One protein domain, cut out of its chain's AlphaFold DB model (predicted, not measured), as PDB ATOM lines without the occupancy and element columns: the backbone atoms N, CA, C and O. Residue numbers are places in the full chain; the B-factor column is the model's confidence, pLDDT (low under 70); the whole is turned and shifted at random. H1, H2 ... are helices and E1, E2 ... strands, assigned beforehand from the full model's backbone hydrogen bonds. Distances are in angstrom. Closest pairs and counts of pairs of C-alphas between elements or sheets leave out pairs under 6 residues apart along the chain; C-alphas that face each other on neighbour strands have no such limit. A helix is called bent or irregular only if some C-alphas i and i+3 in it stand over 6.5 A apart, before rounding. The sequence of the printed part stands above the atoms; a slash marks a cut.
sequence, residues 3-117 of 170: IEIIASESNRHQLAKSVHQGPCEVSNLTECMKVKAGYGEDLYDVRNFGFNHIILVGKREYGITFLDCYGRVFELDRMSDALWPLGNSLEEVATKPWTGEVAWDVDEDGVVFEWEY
ATOM      1  N   ILE A   3     -19.638 102.884 -14.134       92.00
ATOM      2  CA  ILE A   3     -20.622 102.741 -13.062       92.00
ATOM      3  C   ILE A   3     -19.904 102.126 -11.874       92.00
ATOM      4  O   ILE A   3     -19.393 101.009 -11.959       92.00
ATOM      5  N   GLU A   4     -19.860 102.870 -10.783       92.94
ATOM      6  CA  GLU A   4     -19.298 102.432  -9.516       92.94
ATOM      7  C   GLU A   4     -20.411 102.090  -8.533       92.94
ATOM      8  O   GLU A   4     -21.532 102.587  -8.620       92.94
ATOM      9  N   ILE A   5     -20.096 101.211  -7.587       91.12
ATOM     10  CA  ILE A   5     -21.004 100.794  -6.524       91.12
ATOM     11  C   ILE A   5     -20.204 100.804  -5.231       91.12
ATOM     12  O   ILE A   5     -19.097 100.260  -5.170       91.12
ATOM     13  N   ILE A   6     -20.768 101.381  -4.173       88.94
ATOM     14  CA  ILE A   6     -20.140 101.346  -2.851       88.94
ATOM     15  C   ILE A   6     -20.084  99.896  -2.369       88.94
ATOM     16  O   ILE A   6     -21.110  99.225  -2.260       88.94
ATOM     17  N   ALA A   7     -18.880  99.420  -2.049       88.06
ATOM     18  CA  ALA A   7     -18.651  98.022  -1.687       88.06
ATOM     19  C   ALA A   7     -19.448  97.590  -0.443       88.06
ATOM     20  O   ALA A   7     -20.068  96.526  -0.441       88.06
ATOM     21  N   SER A   8     -19.472  98.431   0.598       89.25
ATOM     22  CA  SER A   8     -20.220  98.165   1.833       89.25
ATOM     23  C   SER A   8     -21.724  98.277   1.597       89.25
ATOM     24  O   SER A   8     -22.246  99.359   1.331       89.25
ATOM     25  N   GLU A   9     -22.434  97.165   1.764       85.94
ATOM     26  CA  GLU A   9     -23.894  97.132   1.691       85.94
ATOM     27  C   GLU A   9     -24.560  97.975   2.777       85.94
ATOM     28  O   GLU A   9     -25.553  98.652   2.508       85.94
ATOM     29  N   SER A  10     -23.996  97.989   3.985       88.44
ATOM     30  CA  SER A  10     -24.495  98.831   5.072       88.44
ATOM     31  C   SER A  10     -24.403 100.316   4.706       88.44
ATOM     32  O   SER A  10     -25.372 101.053   4.884       88.44
ATOM     33  N   ASN A  11     -23.291 100.736   4.091       89.19
ATOM     34  CA  ASN A  11     -23.114 102.122   3.659       89.19
ATOM     35  C   ASN A  11     -24.088 102.476   2.530       89.19
ATOM     36  O   ASN A  11     -24.638 103.572   2.544       89.19
ATOM     37  N   ARG A  12     -24.352 101.557   1.587       88.50
ATOM     38  CA  ARG A  12     -25.377 101.769   0.546       88.50
ATOM     39  C   ARG A  12     -26.759 101.991   1.151       88.50
ATOM     40  O   ARG A  12     -27.447 102.928   0.768       88.50
ATOM     41  N   HIS A  13     -27.144 101.176   2.132       88.88
ATOM     42  CA  HIS A  13     -28.420 101.339   2.830       88.88
ATOM     43  C   HIS A  13     -28.512 102.674   3.575       88.88
ATOM     44  O   HIS A  13     -29.560 103.314   3.555       88.88
ATOM     45  N   GLN A  14     -27.439 103.096   4.249       88.81
ATOM     46  CA  GLN A  14     -27.403 104.394   4.928       88.81
ATOM     47  C   GLN A  14     -27.527 105.548   3.930       88.81
ATOM     48  O   GLN A  14     -28.334 106.449   4.144       88.81
ATOM     49  N   LEU A  15     -26.791 105.467   2.820       87.69
ATOM     50  CA  LEU A  15     -26.820 106.438   1.736       87.69
ATOM     51  C   LEU A  15     -28.221 106.575   1.132       87.69
ATOM     52  O   LEU A  15     -28.761 107.674   1.066       87.69
ATOM     53  N   ALA A  16     -28.847 105.459   0.763       88.75
ATOM     54  CA  ALA A  16     -30.197 105.463   0.211       88.75
ATOM     55  C   ALA A  16     -31.227 106.058   1.184       88.75
ATOM     56  O   ALA A  16     -32.078 106.844   0.779       88.75
ATOM     57  N   LYS A  17     -31.118 105.750   2.484       88.69
ATOM     58  CA  LYS A  17     -31.995 106.334   3.513       88.69
ATOM     59  C   LYS A  17     -31.840 107.849   3.638       88.69
ATOM     60  O   LYS A  17     -32.837 108.523   3.879       88.69
ATOM     61  N   SER A  18     -30.627 108.379   3.476       85.88
ATOM     62  CA  SER A  18     -30.382 109.826   3.562       85.88
ATOM     63  C   SER A  18     -30.903 110.630   2.371       85.88
ATOM     64  O   SER A  18     -31.026 111.841   2.489       85.88
ATOM     65  N   VAL A  19     -31.240 109.989   1.245       82.12
ATOM     66  CA  VAL A  19     -31.758 110.702   0.066       82.12
ATOM     67  C   VAL A  19     -33.222 111.144   0.251       82.12
ATOM     68  O   VAL A  19     -33.712 111.960  -0.511       82.12
ATOM     69  N   HIS A  20     -33.924 110.682   1.295       78.50
ATOM     70  CA  HIS A  20     -35.288 111.111   1.663       78.50
ATOM     71  C   HIS A  20     -36.377 110.981   0.584       78.50
ATOM     72  O   HIS A  20     -37.485 111.467   0.787       78.50
ATOM     73  N   GLN A  21     -36.130 110.248  -0.501       76.69
ATOM     74  CA  GLN A  21     -37.090 110.125  -1.599       76.69
ATOM     75  C   GLN A  21     -37.995 108.876  -1.516       76.69
ATOM     76  O   GLN A  21     -38.743 108.559  -2.436       76.69
ATOM     77  N   GLY A  22     -37.976 108.125  -0.412       80.94
ATOM     78  CA  GLY A  22     -38.812 106.929  -0.212       80.94
ATOM     79  C   GLY A  22     -38.051 105.607  -0.395       80.94
ATOM     80  O   GLY A  22     -36.829 105.584  -0.243       80.94
ATOM     81  N   PRO A  23     -38.741 104.481  -0.667       84.94
ATOM     82  CA  PRO A  23     -38.103 103.170  -0.769       84.94
ATOM     83  C   PRO A  23     -37.049 103.121  -1.879       84.94
ATOM     84  O   PRO A  23     -37.267 103.616  -2.983       84.94
ATOM     85  N   CYS A  24     -35.903 102.516  -1.584       87.06
ATOM     86  CA  CYS A  24     -34.808 102.344  -2.529       87.06
ATOM     87  C   CYS A  24     -34.167 100.973  -2.294       87.06
ATOM     88  O   CYS A  24     -33.717 100.661  -1.187       87.06
ATOM     89  N   GLU A  25     -34.174 100.136  -3.326       87.00
ATOM     90  CA  GLU A  25     -33.569  98.813  -3.317       87.00
ATOM     91  C   GLU A  25     -32.066  98.929  -3.584       87.00
ATOM     92  O   GLU A  25     -31.621  99.306  -4.666       87.00
ATOM     93  N   VAL A  26     -31.268  98.591  -2.573       85.75
ATOM     94  CA  VAL A  26     -29.795  98.632  -2.642       85.75
ATOM     95  C   VAL A  26     -29.147  97.244  -2.587       85.75
ATOM     96  O   VAL A  26     -27.913  97.104  -2.644       85.75
ATOM     97  N   SER A  27     -29.979  96.215  -2.436       78.00
ATOM     98  CA  SER A  27     -29.589  94.809  -2.442       78.00
ATOM     99  C   SER A  27     -29.246  94.367  -3.860       78.00
ATOM    100  O   SER A  27     -29.772  94.894  -4.835       78.00
ATOM    101  N   ASN A  28     -28.330  93.406  -3.984       74.38
ATOM    102  CA  ASN A  28     -27.977  92.756  -5.252       74.38
ATOM    103  C   ASN A  28     -27.516  93.685  -6.395       74.38
ATOM    104  O   ASN A  28     -27.340  93.208  -7.509       74.38
ATOM    105  N   LEU A  29     -27.218  94.970  -6.150       79.88
ATOM    106  CA  LEU A  29     -26.751  95.914  -7.182       79.88
ATOM    107  C   LEU A  29     -25.567  95.362  -7.985       79.88
ATOM    108  O   LEU A  29     -25.566  95.388  -9.212       79.88
ATOM    109  N   THR A  30     -24.575  94.799  -7.295       76.19
ATOM    110  CA  THR A  30     -23.398  94.192  -7.929       76.19
ATOM    111  C   THR A  30     -23.763  92.999  -8.812       76.19
ATOM    112  O   THR A  30     -23.124  92.775  -9.836       76.19
ATOM    113  N   GLU A  31     -24.764  92.212  -8.420       75.44
ATOM    114  CA  GLU A  31     -25.243  91.077  -9.205       75.44
ATOM    115  C   GLU A  31     -26.043  91.560 -10.415       75.44
ATOM    116  O   GLU A  31     -25.701  91.208 -11.542       75.44
ATOM    117  N   CYS A  32     -27.002  92.465 -10.217       67.62
ATOM    118  CA  CYS A  32     -27.802  93.042 -11.291       67.62
ATOM    119  C   CYS A  32     -26.945  93.749 -12.351       67.62
ATOM    120  O   CYS A  32     -27.198  93.614 -13.550       67.62
ATOM    121  N   MET A  33     -25.871  94.423 -11.931       73.19
ATOM    122  CA  MET A  33     -24.913  95.044 -12.846       73.19
ATOM    123  C   MET A  33     -24.086  94.024 -13.638       73.19
ATOM    124  O   MET A  33     -23.777  94.272 -14.805       73.19
ATOM    125  N   LYS A  34     -23.758  92.858 -13.062       72.38
ATOM    126  CA  LYS A  34     -23.033  91.786 -13.772       72.38
ATOM    127  C   LYS A  34     -23.868  91.163 -14.885       72.38
ATOM    128  O   LYS A  34     -23.342  90.913 -15.965       72.38
ATOM    129  N   VAL A  35     -25.155  90.933 -14.637       66.69
ATOM    130  CA  VAL A  35     -26.081  90.393 -15.648       66.69
ATOM    131  C   VAL A  35     -26.690  91.472 -16.551       66.69
ATOM    132  O   VAL A  35     -27.450  91.134 -17.455       66.69
ATOM    133  N   LYS A  36     -26.360  92.759 -16.341       63.72
ATOM    134  CA  LYS A  36     -27.042  93.921 -16.957       63.72
ATOM    135  C   LYS A  36     -28.573  93.844 -16.839       63.72
ATOM    136  O   LYS A  36     -29.298  94.416 -17.650       63.72
ATOM    137  N   ALA A  37     -29.074  93.113 -15.850       64.75
ATOM    138  CA  ALA A  37     -30.488  92.829 -15.712       64.75
ATOM    139  C   ALA A  37     -31.153  93.988 -14.965       64.75
ATOM    140  O   ALA A  37     -30.774  94.303 -13.841       64.75
ATOM    141  N   GLY A  38     -32.140  94.625 -15.597       69.44
ATOM    142  CA  GLY A  38     -33.053  95.554 -14.926       69.44
ATOM    143  C   GLY A  38     -32.564  96.989 -14.708       69.44
ATOM    144  O   GLY A  38     -33.267  97.714 -14.013       69.44
ATOM    145  N   TYR A  39     -31.417  97.381 -15.281       76.88
ATOM    146  CA  TYR A  39     -30.893  98.763 -15.273       76.88
ATOM    147  C   TYR A  39     -30.554  99.283 -16.679       76.88
ATOM    148  O   TYR A  39     -30.075 100.398 -16.828       76.88
ATOM    149  N   GLY A  40     -30.711  98.457 -17.720       83.12
ATOM    150  CA  GLY A  40     -30.207  98.771 -19.060       83.12
ATOM    151  C   GLY A  40     -30.793 100.056 -19.644       83.12
ATOM    152  O   GLY A  40     -30.040 100.852 -20.196       83.12
ATOM    153  N   GLU A  41     -32.099 100.252 -19.482       87.88
ATOM    154  CA  GLU A  41     -32.804 101.446 -19.954       87.88
ATOM    155  C   GLU A  41     -32.457 102.663 -19.090       87.88
ATOM    156  O   GLU A  41     -31.971 103.652 -19.616       87.88
ATOM    157  N   ASP A  42     -32.530 102.546 -17.762       91.00
ATOM    158  CA  ASP A  42     -32.185 103.653 -16.857       91.00
ATOM    159  C   ASP A  42     -30.749 104.166 -17.071       91.00
ATOM    160  O   ASP A  42     -30.481 105.362 -17.094       91.00
ATOM    161  N   LEU A  43     -29.793 103.257 -17.280       91.12
ATOM    162  CA  LEU A  43     -28.400 103.608 -17.562       91.12
ATOM    163  C   LEU A  43     -28.197 104.150 -18.982       91.12
ATOM    164  O   LEU A  43     -27.215 104.855 -19.229       91.12
ATOM    165  N   TYR A  44     -29.070 103.789 -19.921       90.94
ATOM    166  CA  TYR A  44     -29.095 104.391 -21.249       90.94
ATOM    167  C   TYR A  44     -29.562 105.845 -21.152       90.94
ATOM    168  O   TYR A  44     -28.876 106.727 -21.665       90.94
ATOM    169  N   ASP A  45     -30.627 106.100 -20.397       92.44
ATOM    170  CA  ASP A  45     -31.182 107.438 -20.194       92.44
ATOM    171  C   ASP A  45     -30.188 108.338 -19.454       92.44
ATOM    172  O   ASP A  45     -29.825 109.401 -19.953       92.44
ATOM    173  N   VAL A  46     -29.605 107.869 -18.343       94.12
ATOM    174  CA  VAL A  46     -28.543 108.601 -17.622       94.12
ATOM    175  C   VAL A  46     -27.369 108.959 -18.537       94.12
ATOM    176  O   VAL A  46     -26.785 110.040 -18.425       94.12
ATOM    177  N   ARG A  47     -27.019 108.086 -19.485       93.31
ATOM    178  CA  ARG A  47     -25.978 108.395 -20.468       93.31
ATOM    179  C   ARG A  47     -26.417 109.484 -21.452       93.31
ATOM    180  O   ARG A  47     -25.568 110.291 -21.829       93.31
ATOM    181  N   ASN A  48     -27.684 109.514 -21.863       92.69
ATOM    182  CA  ASN A  48     -28.230 110.551 -22.751       92.69
ATOM    183  C   ASN A  48     -28.240 111.927 -22.077       92.69
ATOM    184  O   ASN A  48     -27.928 112.915 -22.729       92.69
ATOM    185  N   PHE A  49     -28.419 111.975 -20.755       93.62
ATOM    186  CA  PHE A  49     -28.193 113.179 -19.946       93.62
ATOM    187  C   PHE A  49     -26.713 113.615 -19.854       93.62
ATOM    188  O   PHE A  49     -26.377 114.584 -19.173       93.62
ATOM    189  N   GLY A  50     -25.788 112.910 -20.513       92.94
ATOM    190  CA  GLY A  50     -24.371 113.270 -20.592       92.94
ATOM    191  C   GLY A  50     -23.499 112.714 -19.463       92.94
ATOM    192  O   GLY A  50     -22.293 112.991 -19.421       92.94
ATOM    193  N   PHE A  51     -24.049 111.893 -18.563       94.94
ATOM    194  CA  PHE A  51     -23.265 111.299 -17.483       94.94
ATOM    195  C   PHE A  51     -22.378 110.168 -18.006       94.94
ATOM    196  O   PHE A  51     -22.821 109.151 -18.539       94.94
ATOM    197  N   ASN A  52     -21.070 110.341 -17.824       94.44
ATOM    198  CA  ASN A  52     -20.073 109.354 -18.234       94.44
ATOM    199  C   ASN A  52     -19.544 108.512 -17.074       94.44
ATOM    200  O   ASN A  52     -18.991 107.440 -17.329       94.44
ATOM    201  N   HIS A  53     -19.720 108.965 -15.834       95.12
ATOM    202  CA  HIS A  53     -19.295 108.281 -14.617       95.12
ATOM    203  C   HIS A  53     -20.295 108.570 -13.502       95.12
ATOM    204  O   HIS A  53     -20.503 109.729 -13.145       95.12
ATOM    205  N   ILE A  54     -20.902 107.506 -12.981       95.50
ATOM    206  CA  ILE A  54     -21.835 107.566 -11.857       95.50
ATOM    207  C   ILE A  54     -21.447 106.580 -10.756       95.50
ATOM    208  O   ILE A  54     -20.806 105.557 -11.015       95.50
ATOM    209  N   ILE A  55     -21.902 106.862  -9.541       94.38
ATOM    210  CA  ILE A  55     -21.895 105.966  -8.389       94.38
ATOM    211  C   ILE A  55     -23.353 105.589  -8.114       94.38
ATOM    212  O   ILE A  55     -24.147 106.416  -7.671       94.38
ATOM    213  N   LEU A  56     -23.724 104.345  -8.400       93.00
ATOM    214  CA  LEU A  56     -25.093 103.867  -8.239       93.00
ATOM    215  C   LEU A  56     -25.424 103.692  -6.749       93.00
ATOM    216  O   LEU A  56     -24.734 102.955  -6.036       93.00
ATOM    217  N   VAL A  57     -26.492 104.351  -6.287       91.44
ATOM    218  CA  VAL A  57     -26.980 104.235  -4.903       91.44
ATOM    219  C   VAL A  57     -27.931 103.061  -4.781       91.44
ATOM    220  O   VAL A  57     -27.747 102.217  -3.905       91.44
ATOM    221  N   GLY A  58     -28.921 102.996  -5.669       90.00
ATOM    222  CA  GLY A  58     -29.927 101.949  -5.658       90.00
ATOM    223  C   GLY A  58     -31.014 102.150  -6.701       90.00
ATOM    224  O   GLY A  58     -31.067 103.167  -7.397       90.00
ATOM    225  N   LYS A  59     -31.878 101.146  -6.796       89.75
ATOM    226  CA  LYS A  59     -33.036 101.124  -7.680       89.75
ATOM    227  C   LYS A  59     -34.291 101.593  -6.966       89.75
ATOM    228  O   LYS A  59     -34.455 101.418  -5.761       89.75
ATOM    229  N   ARG A  60     -35.174 102.200  -7.736       88.50
ATOM    230  CA  ARG A  60     -36.494 102.676  -7.343       88.50
ATOM    231  C   ARG A  60     -37.527 101.879  -8.136       88.50
ATOM    232  O   ARG A  60     -37.181 101.188  -9.094       88.50
ATOM    233  N   GLU A  61     -38.791 101.961  -7.736       86.44
ATOM    234  CA  GLU A  61     -39.878 101.301  -8.475       86.44
ATOM    235  C   GLU A  61     -39.925 101.780  -9.936       86.44
ATOM    236  O   GLU A  61     -40.031 100.963 -10.848       86.44
ATOM    237  N   TYR A  62     -39.717 103.085 -10.139       88.25
ATOM    238  CA  TYR A  62     -39.733 103.748 -11.442       88.25
ATOM    239  C   TYR A  62     -38.427 104.505 -11.709       88.25
ATOM    240  O   TYR A  62     -38.447 105.682 -12.029       88.25
ATOM    241  N   GLY A  63     -37.278 103.846 -11.555       91.69
ATOM    242  CA  GLY A  63     -35.992 104.412 -11.974       91.69
ATOM    243  C   GLY A  63     -34.861 104.156 -10.989       91.69
ATOM    244  O   GLY A  63     -34.808 103.099 -10.353       91.69
ATOM    245  N   ILE A  64     -33.926 105.099 -10.869       93.62
ATOM    246  CA  ILE A  64     -32.692 104.911 -10.092       93.62
ATOM    247  C   ILE A  64     -32.243 106.175  -9.370       93.62
ATOM    248  O   ILE A  64     -32.413 107.292  -9.848       93.62
ATOM    249  N   THR A  65     -31.565 105.970  -8.244       94.12
ATOM    250  CA  THR A  65     -30.846 107.021  -7.523       94.12
ATOM    251  C   THR A  65     -29.348 106.807  -7.697       94.12
ATOM    252  O   THR A  65     -28.834 105.697  -7.509       94.12
ATOM    253  N   PHE A  66     -28.621 107.867  -8.033       94.88
ATOM    254  CA  PHE A  66     -27.175 107.813  -8.232       94.88
ATOM    255  C   PHE A  66     -26.498 109.124  -7.827       94.88
ATOM    256  O   PHE A  66     -27.142 110.162  -7.683       94.88
ATOM    257  N   LEU A  67     -25.181 109.065  -7.642       95.62
ATOM    258  CA  LEU A  67     -24.328 110.247  -7.598       95.62
ATOM    259  C   LEU A  67     -23.529 110.349  -8.887       95.62
ATOM    260  O   LEU A  67     -23.164 109.329  -9.474       95.62
ATOM    261  N   ASP A  68     -23.197 111.560  -9.303       95.50
ATOM    262  CA  ASP A  68     -22.141 111.739 -10.293       95.50
ATOM    263  C   ASP A  68     -20.743 111.663  -9.652       95.50
ATOM    264  O   ASP A  68     -20.587 111.538  -8.434       95.50
ATOM    265  N   CYS A  69     -19.694 111.750 -10.472       93.38
ATOM    266  CA  CYS A  69     -18.311 111.730  -9.990       93.38
ATOM    267  C   CYS A  69     -17.914 112.951  -9.133       93.38
ATOM    268  O   CYS A  69     -16.833 112.947  -8.544       93.38
ATOM    269  N   TYR A  70     -18.772 113.970  -9.035       94.06
ATOM    270  CA  TYR A  70     -18.589 115.134  -8.167       94.06
ATOM    271  C   TYR A  70     -19.344 115.001  -6.836       94.06
ATOM    272  O   TYR A  70     -19.184 115.850  -5.962       94.06
ATOM    273  N   GLY A  71     -20.129 113.935  -6.657       93.00
ATOM    274  CA  GLY A  71     -20.915 113.692  -5.449       93.00
ATOM    275  C   GLY A  71     -22.259 114.422  -5.415       93.00
ATOM    276  O   GLY A  71     -22.886 114.458  -4.354       93.00
ATOM    277  N   ARG A  72     -22.717 114.979  -6.544       94.81
ATOM    278  CA  ARG A  72     -24.074 115.527  -6.676       94.81
ATOM    279  C   ARG A  72     -25.068 114.379  -6.785       94.81
ATOM    280  O   ARG A  72     -24.757 113.366  -7.408       94.81
ATOM    281  N   VAL A  73     -26.239 114.529  -6.180       93.94
ATOM    282  CA  VAL A  73     -27.244 113.470  -6.060       93.94
ATOM    283  C   VAL A  73     -28.345 113.688  -7.086       93.94
ATOM    284  O   VAL A  73     -28.903 114.783  -7.177       93.94
ATOM    285  N   PHE A  74     -28.677 112.627  -7.813       94.81
ATOM    286  CA  PHE A  74     -29.711 112.637  -8.834       94.81
ATOM    287  C   PHE A  74     -30.674 111.470  -8.665       94.81
ATOM    288  O   PHE A  74     -30.306 110.384  -8.198       94.81
ATOM    289  N   GLU A  75     -31.900 111.695  -9.114       93.94
ATOM    290  CA  GLU A  75     -32.903 110.661  -9.299       93.94
ATOM    291  C   GLU A  75     -33.408 110.690 -10.734       93.94
ATOM    292  O   GLU A  75     -33.917 111.706 -11.194       93.94
ATOM    293  N   LEU A  76     -33.255 109.573 -11.440       94.62
ATOM    294  CA  LEU A  76     -33.970 109.352 -12.689       94.62
ATOM    295  C   LEU A  76     -35.341 108.786 -12.329       94.62
ATOM    296  O   LEU A  76     -35.401 107.699 -11.749       94.62
ATOM    297  N   ASP A  77     -36.401 109.505 -12.687       91.88
ATOM    298  CA  ASP A  77     -37.784 109.093 -12.473       91.88
ATOM    299  C   ASP A  77     -38.481 108.821 -13.811       91.88
ATOM    300  O   ASP A  77     -38.748 109.718 -14.605       91.88
ATOM    301  N   ARG A  78     -38.817 107.552 -14.033       88.69
ATOM    302  CA  ARG A  78     -39.502 107.036 -15.222       88.69
ATOM    303  C   ARG A  78     -40.995 107.351 -15.233       88.69
ATOM    304  O   ARG A  78     -41.642 107.130 -16.248       88.69
ATOM    305  N   MET A  79     -41.571 107.814 -14.122       87.81
ATOM    306  CA  MET A  79     -42.963 108.278 -14.115       87.81
ATOM    307  C   MET A  79     -43.099 109.666 -14.732       87.81
ATOM    308  O   MET A  79     -44.110 109.949 -15.373       87.81
ATOM    309  N   SER A  80     -42.106 110.527 -14.511       85.81
ATOM    310  CA  SER A  80     -42.058 111.884 -15.063       85.81
ATOM    311  C   SER A  80     -41.183 112.007 -16.311       85.81
ATOM    312  O   SER A  80     -41.161 113.083 -16.901       85.81
ATOM    313  N   ASP A  81     -40.488 110.932 -16.704       85.38
ATOM    314  CA  ASP A  81     -39.445 110.921 -17.740       85.38
ATOM    315  C   ASP A  81     -38.390 112.024 -17.524       85.38
ATOM    316  O   ASP A  81     -37.821 112.566 -18.465       85.38
ATOM    317  N   ALA A  82     -38.110 112.345 -16.258       90.31
ATOM    318  CA  ALA A  82     -37.247 113.452 -15.879       90.31
ATOM    319  C   ALA A  82     -36.079 113.000 -15.000       90.31
ATOM    320  O   ALA A  82     -36.155 112.036 -14.226       90.31
ATOM    321  N   LEU A  83     -34.983 113.748 -15.094       94.44
ATOM    322  CA  LEU A  83     -33.857 113.634 -14.186       94.44
ATOM    323  C   LEU A  83     -33.910 114.757 -13.151       94.44
ATOM    324  O   LEU A  83     -33.806 115.938 -13.470       94.44
ATOM    325  N   TRP A  84     -34.013 114.381 -11.885       93.31
ATOM    326  CA  TRP A  84     -34.155 115.302 -10.771       93.31
ATOM    327  C   TRP A  84     -32.809 115.550 -10.083       93.31
ATOM    328  O   TRP A  84     -32.273 114.639  -9.443       93.31
ATOM    329  N   PRO A  85     -32.241 116.767 -10.173       93.12
ATOM    330  CA  PRO A  85     -31.114 117.170  -9.342       93.12
ATOM    331  C   PRO A  85     -31.594 117.373  -7.900       93.12
ATOM    332  O   PRO A  85     -32.268 118.350  -7.575       93.12
ATOM    333  N   LEU A  86     -31.250 116.435  -7.018       91.19
ATOM    334  CA  LEU A  86     -31.727 116.440  -5.632       91.19
ATOM    335  C   LEU A  86     -30.882 117.328  -4.720       91.19
ATOM    336  O   LEU A  86     -31.393 117.896  -3.757       91.19
ATOM    337  N   GLY A  87     -29.589 117.447  -5.012       91.12
ATOM    338  CA  GLY A  87     -28.677 118.298  -4.259       91.12
ATOM    339  C   GLY A  87     -27.233 118.166  -4.722       91.12
ATOM    340  O   GLY A  87     -26.858 117.217  -5.413       91.12
ATOM    341  N   ASN A  88     -26.395 119.121  -4.326       91.94
ATOM    342  CA  ASN A  88     -24.993 119.165  -4.741       91.94
ATOM    343  C   ASN A  88     -24.093 118.240  -3.915       91.94
ATOM    344  O   ASN A  88     -22.939 118.019  -4.276       91.94
ATOM    345  N   SER A  89     -24.602 117.721  -2.801       90.19
ATOM    346  CA  SER A  89     -23.911 116.758  -1.955       90.19
ATOM    347  C   SER A  89     -24.911 115.929  -1.161       90.19
ATOM    348  O   SER A  89     -26.065 116.317  -0.974       90.19
ATOM    349  N   LEU A  90     -24.454 114.799  -0.626       86.06
ATOM    350  CA  LEU A  90     -25.286 113.987   0.255       86.06
ATOM    351  C   LEU A  90     -25.684 114.717   1.545       86.06
ATOM    352  O   LEU A  90     -26.796 114.553   2.034       86.06
ATOM    353  N   GLU A  91     -24.771 115.514   2.099       87.94
ATOM    354  CA  GLU A  91     -25.023 116.308   3.304       87.94
ATOM    355  C   GLU A  91     -26.130 117.342   3.067       87.94
ATOM    356  O   GLU A  91     -26.985 117.550   3.930       87.94
ATOM    357  N   GLU A  92     -26.153 117.953   1.880       89.12
ATOM    358  CA  GLU A  92     -27.219 118.869   1.487       89.12
ATOM    359  C   GLU A  92     -28.570 118.149   1.427       89.12
ATOM    360  O   GLU A  92     -29.512 118.589   2.083       89.12
ATOM    361  N   VAL A  93     -28.648 117.012   0.727       87.00
ATOM    362  CA  VAL A  93     -29.897 116.239   0.596       87.00
ATOM    363  C   VAL A  93     -30.399 115.721   1.950       87.00
ATOM    364  O   VAL A  93     -31.601 115.679   2.194       87.00
ATOM    365  N   ALA A  94     -29.493 115.370   2.867       85.06
ATOM    366  CA  ALA A  94     -29.853 114.892   4.202       85.06
ATOM    367  C   ALA A  94     -30.395 115.995   5.131       85.06
ATOM    368  O   ALA A  94     -31.069 115.702   6.116       85.06
ATOM    369  N   THR A  95     -30.061 117.263   4.871       84.94
ATOM    370  CA  THR A  95     -30.410 118.390   5.756       84.94
ATOM    371  C   THR A  95     -31.506 119.279   5.190       84.94
ATOM    372  O   THR A  95     -32.205 119.946   5.957       84.94
ATOM    373  N   LYS A  96     -31.675 119.292   3.868       81.12
ATOM    374  CA  LYS A  96     -32.672 120.096   3.174       81.12
ATOM    375  C   LYS A  96     -33.586 119.189   2.357       81.12
ATOM    376  O   LYS A  96     -33.099 118.490   1.472       81.12
ATOM    377  N   PRO A  97     -34.904 119.222   2.607       74.12
ATOM    378  CA  PRO A  97     -35.862 118.589   1.719       74.12
ATOM    379  C   PRO A  97     -35.718 119.159   0.309       74.12
ATOM    380  O   PRO A  97     -35.591 120.374   0.138       74.12
ATOM    381  N   TRP A  98     -35.746 118.281  -0.686       77.88
ATOM    382  CA  TRP A  98     -35.759 118.687  -2.082       77.88
ATOM    383  C   TRP A  98     -37.043 119.470  -2.399       77.88
ATOM    384  O   TRP A  98     -38.131 119.070  -1.982       77.88
ATOM    385  N   THR A  99     -36.915 120.601  -3.101       72.62
ATOM    386  CA  THR A  99     -38.023 121.549  -3.321       72.62
ATOM    387  C   THR A  99     -38.913 121.196  -4.505       72.62
ATOM    388  O   THR A  99     -40.012 121.733  -4.603       72.62
ATOM    389  N   GLY A 100     -38.500 120.277  -5.381       73.00
ATOM    390  CA  GLY A 100     -39.327 119.890  -6.525       73.00
ATOM    391  C   GLY A 100     -39.241 120.812  -7.734       73.00
ATOM    392  O   GLY A 100     -39.901 120.556  -8.731       73.00
ATOM    393  N   GLU A 101     -38.473 121.899  -7.649       78.25
ATOM    394  CA  GLU A 101     -38.703 123.059  -8.513       78.25
ATOM    395  C   GLU A 101     -38.134 122.899  -9.923       78.25
ATOM    396  O   GLU A 101     -38.728 123.416 -10.863       78.25
ATOM    397  N   VAL A 102     -37.017 122.184 -10.094       86.50
ATOM    398  CA  VAL A 102     -36.322 122.084 -11.386       86.50
ATOM    399  C   VAL A 102     -36.023 120.629 -11.725       86.50
ATOM    400  O   VAL A 102     -35.344 119.932 -10.968       86.50
ATOM    401  N   ALA A 103     -36.512 120.202 -12.887       91.50
ATOM    402  CA  ALA A 103     -36.210 118.926 -13.518       91.50
ATOM    403  C   ALA A 103     -35.299 119.141 -14.727       91.50
ATOM    404  O   ALA A 103     -35.304 120.213 -15.337       91.50
ATOM    405  N   TRP A 104     -34.537 118.119 -15.090       93.94
ATOM    406  CA  TRP A 104     -33.802 118.068 -16.346       93.94
ATOM    407  C   TRP A 104     -34.470 117.082 -17.296       93.94
ATOM    408  O   TRP A 104     -34.878 115.998 -16.884       93.94
ATOM    409  N   ASP A 105     -34.513 117.453 -18.569       91.62
ATOM    410  CA  ASP A 105     -35.018 116.625 -19.663       91.62
ATOM    411  C   ASP A 105     -34.058 116.711 -20.865       91.62
ATOM    412  O   ASP A 105     -33.174 117.577 -20.909       91.62
ATOM    413  N   VAL A 106     -34.171 115.773 -21.802       90.50
ATOM    414  CA  VAL A 106     -33.335 115.650 -23.000       90.50
ATOM    415  C   VAL A 106     -34.239 115.661 -24.227       90.50
ATOM    416  O   VAL A 106     -35.117 114.815 -24.365       90.50
ATOM    417  N   ASP A 107     -34.007 116.598 -25.147       88.12
ATOM    418  CA  ASP A 107     -34.759 116.644 -26.404       88.12
ATOM    419  C   ASP A 107     -34.304 115.580 -27.428       88.12
ATOM    420  O   ASP A 107     -33.356 114.821 -27.214       88.12
ATOM    421  N   GLU A 108     -34.984 115.524 -28.579       86.56
ATOM    422  CA  GLU A 108     -34.675 114.575 -29.662       86.56
ATOM    423  C   GLU A 108     -33.247 114.728 -30.221       86.56
ATOM    424  O   GLU A 108     -32.675 113.755 -30.720       86.56
ATOM    425  N   ASP A 109     -32.659 115.923 -30.113       89.31
ATOM    426  CA  ASP A 109     -31.296 116.229 -30.552       89.31
ATOM    427  C   ASP A 109     -30.245 115.896 -29.470       89.31
ATOM    428  O   ASP A 109     -29.036 116.031 -29.699       89.31
ATOM    429  N   GLY A 110     -30.679 115.417 -28.300       85.81
ATOM    430  CA  GLY A 110     -29.814 115.089 -27.170       85.81
ATOM    431  C   GLY A 110     -29.381 116.309 -26.355       85.81
ATOM    432  O   GLY A 110     -28.397 116.234 -25.613       85.81
ATOM    433  N   VAL A 111     -30.059 117.448 -26.505       90.56
ATOM    434  CA  VAL A 111     -29.791 118.660 -25.731       90.56
ATOM    435  C   VAL A 111     -30.488 118.547 -24.382       90.56
ATOM    436  O   VAL A 111     -31.708 118.434 -24.300       90.56
ATOM    437  N   VAL A 112     -29.695 118.608 -23.311       92.12
ATOM    438  CA  VAL A 112     -30.211 118.670 -21.939       92.12
ATOM    439  C   VAL A 112     -30.697 120.087 -21.648       92.12
ATOM    440  O   VAL A 112     -29.939 121.047 -21.824       92.12
ATOM    441  N   PHE A 113     -31.928 120.223 -21.162       90.81
ATOM    442  CA  PHE A 113     -32.497 121.496 -20.724       90.81
ATOM    443  C   PHE A 113     -33.171 121.368 -19.355       90.81
ATOM    444  O   PHE A 113     -33.499 120.276 -18.895       90.81
ATOM    445  N   GLU A 114     -33.350 122.507 -18.693       92.62
ATOM    446  CA  GLU A 114     -34.023 122.599 -17.397       92.62
ATOM    447  C   GLU A 114     -35.487 123.007 -17.593       92.62
ATOM    448  O   GLU A 114     -35.785 123.872 -18.424       92.62
ATOM    449  N   TRP A 115     -36.395 122.421 -16.814       86.69
ATOM    450  CA  TRP A 115     -37.812 122.782 -16.796       86.69
ATOM    451  C   TRP A 115     -38.322 122.934 -15.359       86.69
ATOM    452  O   TRP A 115     -38.022 122.116 -14.487       86.69
ATOM    453  N   GLU A 116     -39.124 123.974 -15.115       84.31
ATOM    454  CA  GLU A 116     -39.746 124.237 -13.815       84.31
ATOM    455  C   GLU A 116     -41.010 123.386 -13.615       84.31
ATOM    456  O   GLU A 116     -41.998 123.523 -14.347       84.31
ATOM    457  N   TYR A 117     -40.997 122.493 -12.626       68.12
ATOM    458  CA  TYR A 117     -42.142 121.632 -12.340       68.12
ATOM    459  C   TYR A 117     -43.104 122.341 -11.381       68.12
ATOM    460  O   TYR A 117     -42.929 122.329 -10.164       68.12
TER     461      TYR A 117
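AT A GLANCE: This is residues 3 to 117 of the 170 residues of an uncharacterized protein of Rhizophagus irregularis (strain DAOM 181602 / DAOM 197198 / MUCL 43194) (UniProt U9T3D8). A strongly twisted sheet of five strands forms the core, with H1 packed on one face and H3 on the opposite face, and the hairpin of E6 and E7 beside its edge strand E5. H2 only grazes the sheet near E1 and E2, while H4 grazes it near E5 and meets the last residues of H1. The printed part has 115 residues, with four named helices and seven named strands in the order E1 H1 H2 H3 E2 E3 E4 E5 H4 E6 E7; the class is mixed, helices and strands. The large sheet, E1 E2 E3 E4 E5, is mixed, and E6 and E7 make an antiparallel sheet of two. The whole is compact, with a radius of gyration of the C-alphas of 13.4 A, and rounded, spanning 36 by 34 by 25 A.

HOW THE PARTS SIT: E1, residues 3 to 5, is an edge strand, parallel to E2, residues 53 to 60, with N 4 and O 54 at 2.9 A. Between them in the chain come H1, residues 9 to 18, H2, residues 29 to 34, and H3, residues 40 to 48; this is a strand-helix-strand unit, two parallel neighbour strands with helices between. H1 is on the sheet over E2, at a height over the sheet of 9.4 A; it runs across the strands, at 80 degrees to E2 on the local plane. The closest C-alphas of H1 and E2 are those of Ala 16 and Val 57, 6.2 A apart. H2 only grazes the sheet, with its residues 29 to 33. H3 is on the opposite face from H1, and its Asp 42 has its C-alpha 6.2 A from that of Gly 63 in E3, residues 63 to 68. E2, which bends by 66 degrees at residue 57, begins a meander, each strand the antiparallel neighbour of the one before: E2, E3, E4, residues 73 to 77, and E5, residues 82 to 87. N 55 and O 67 are 2.8 A apart, N 66 and O 74 3.0 A, and N 84 and O 75 2.8 A. H4, residues 90 to 95, touches H1 at a steep tilt of 45 degrees, the same way; the closest C-alphas are those of Ser 18 and Ala 94, 5.1 A apart. E6, residues 102 to 106, and E7, residues 112 to 116, form a hairpin, with N 103 and O 115 at 2.9 A. The closest C-alphas of E5 and E6 are those of Leu 83 and Trp 104, 4.9 A apart. In H1, H2, H3 and H4 every O i to N i+4 pair is within hydrogen-bond range.

IN THESE COORDINATES: E1 begins at C-alpha 3, (-20.622, 102.741, -13.062). H1 measures 14.4 A from first to last C-alpha, H3 12.5 A, E2 19.5 A, E3 15.8 A and E5 15.2 A. E7 ends at C-alpha 116, (-39.746, 124.237, -13.815).

THE WHOLE: The C-alphas farthest apart, those of Ser 10 and Asp 109, are 40.2 A apart. The printed part has no cut, and no link is long. The mean pLDDT of the printed part is 87.0; residues 32, 35 to 38 and 117 are under 70.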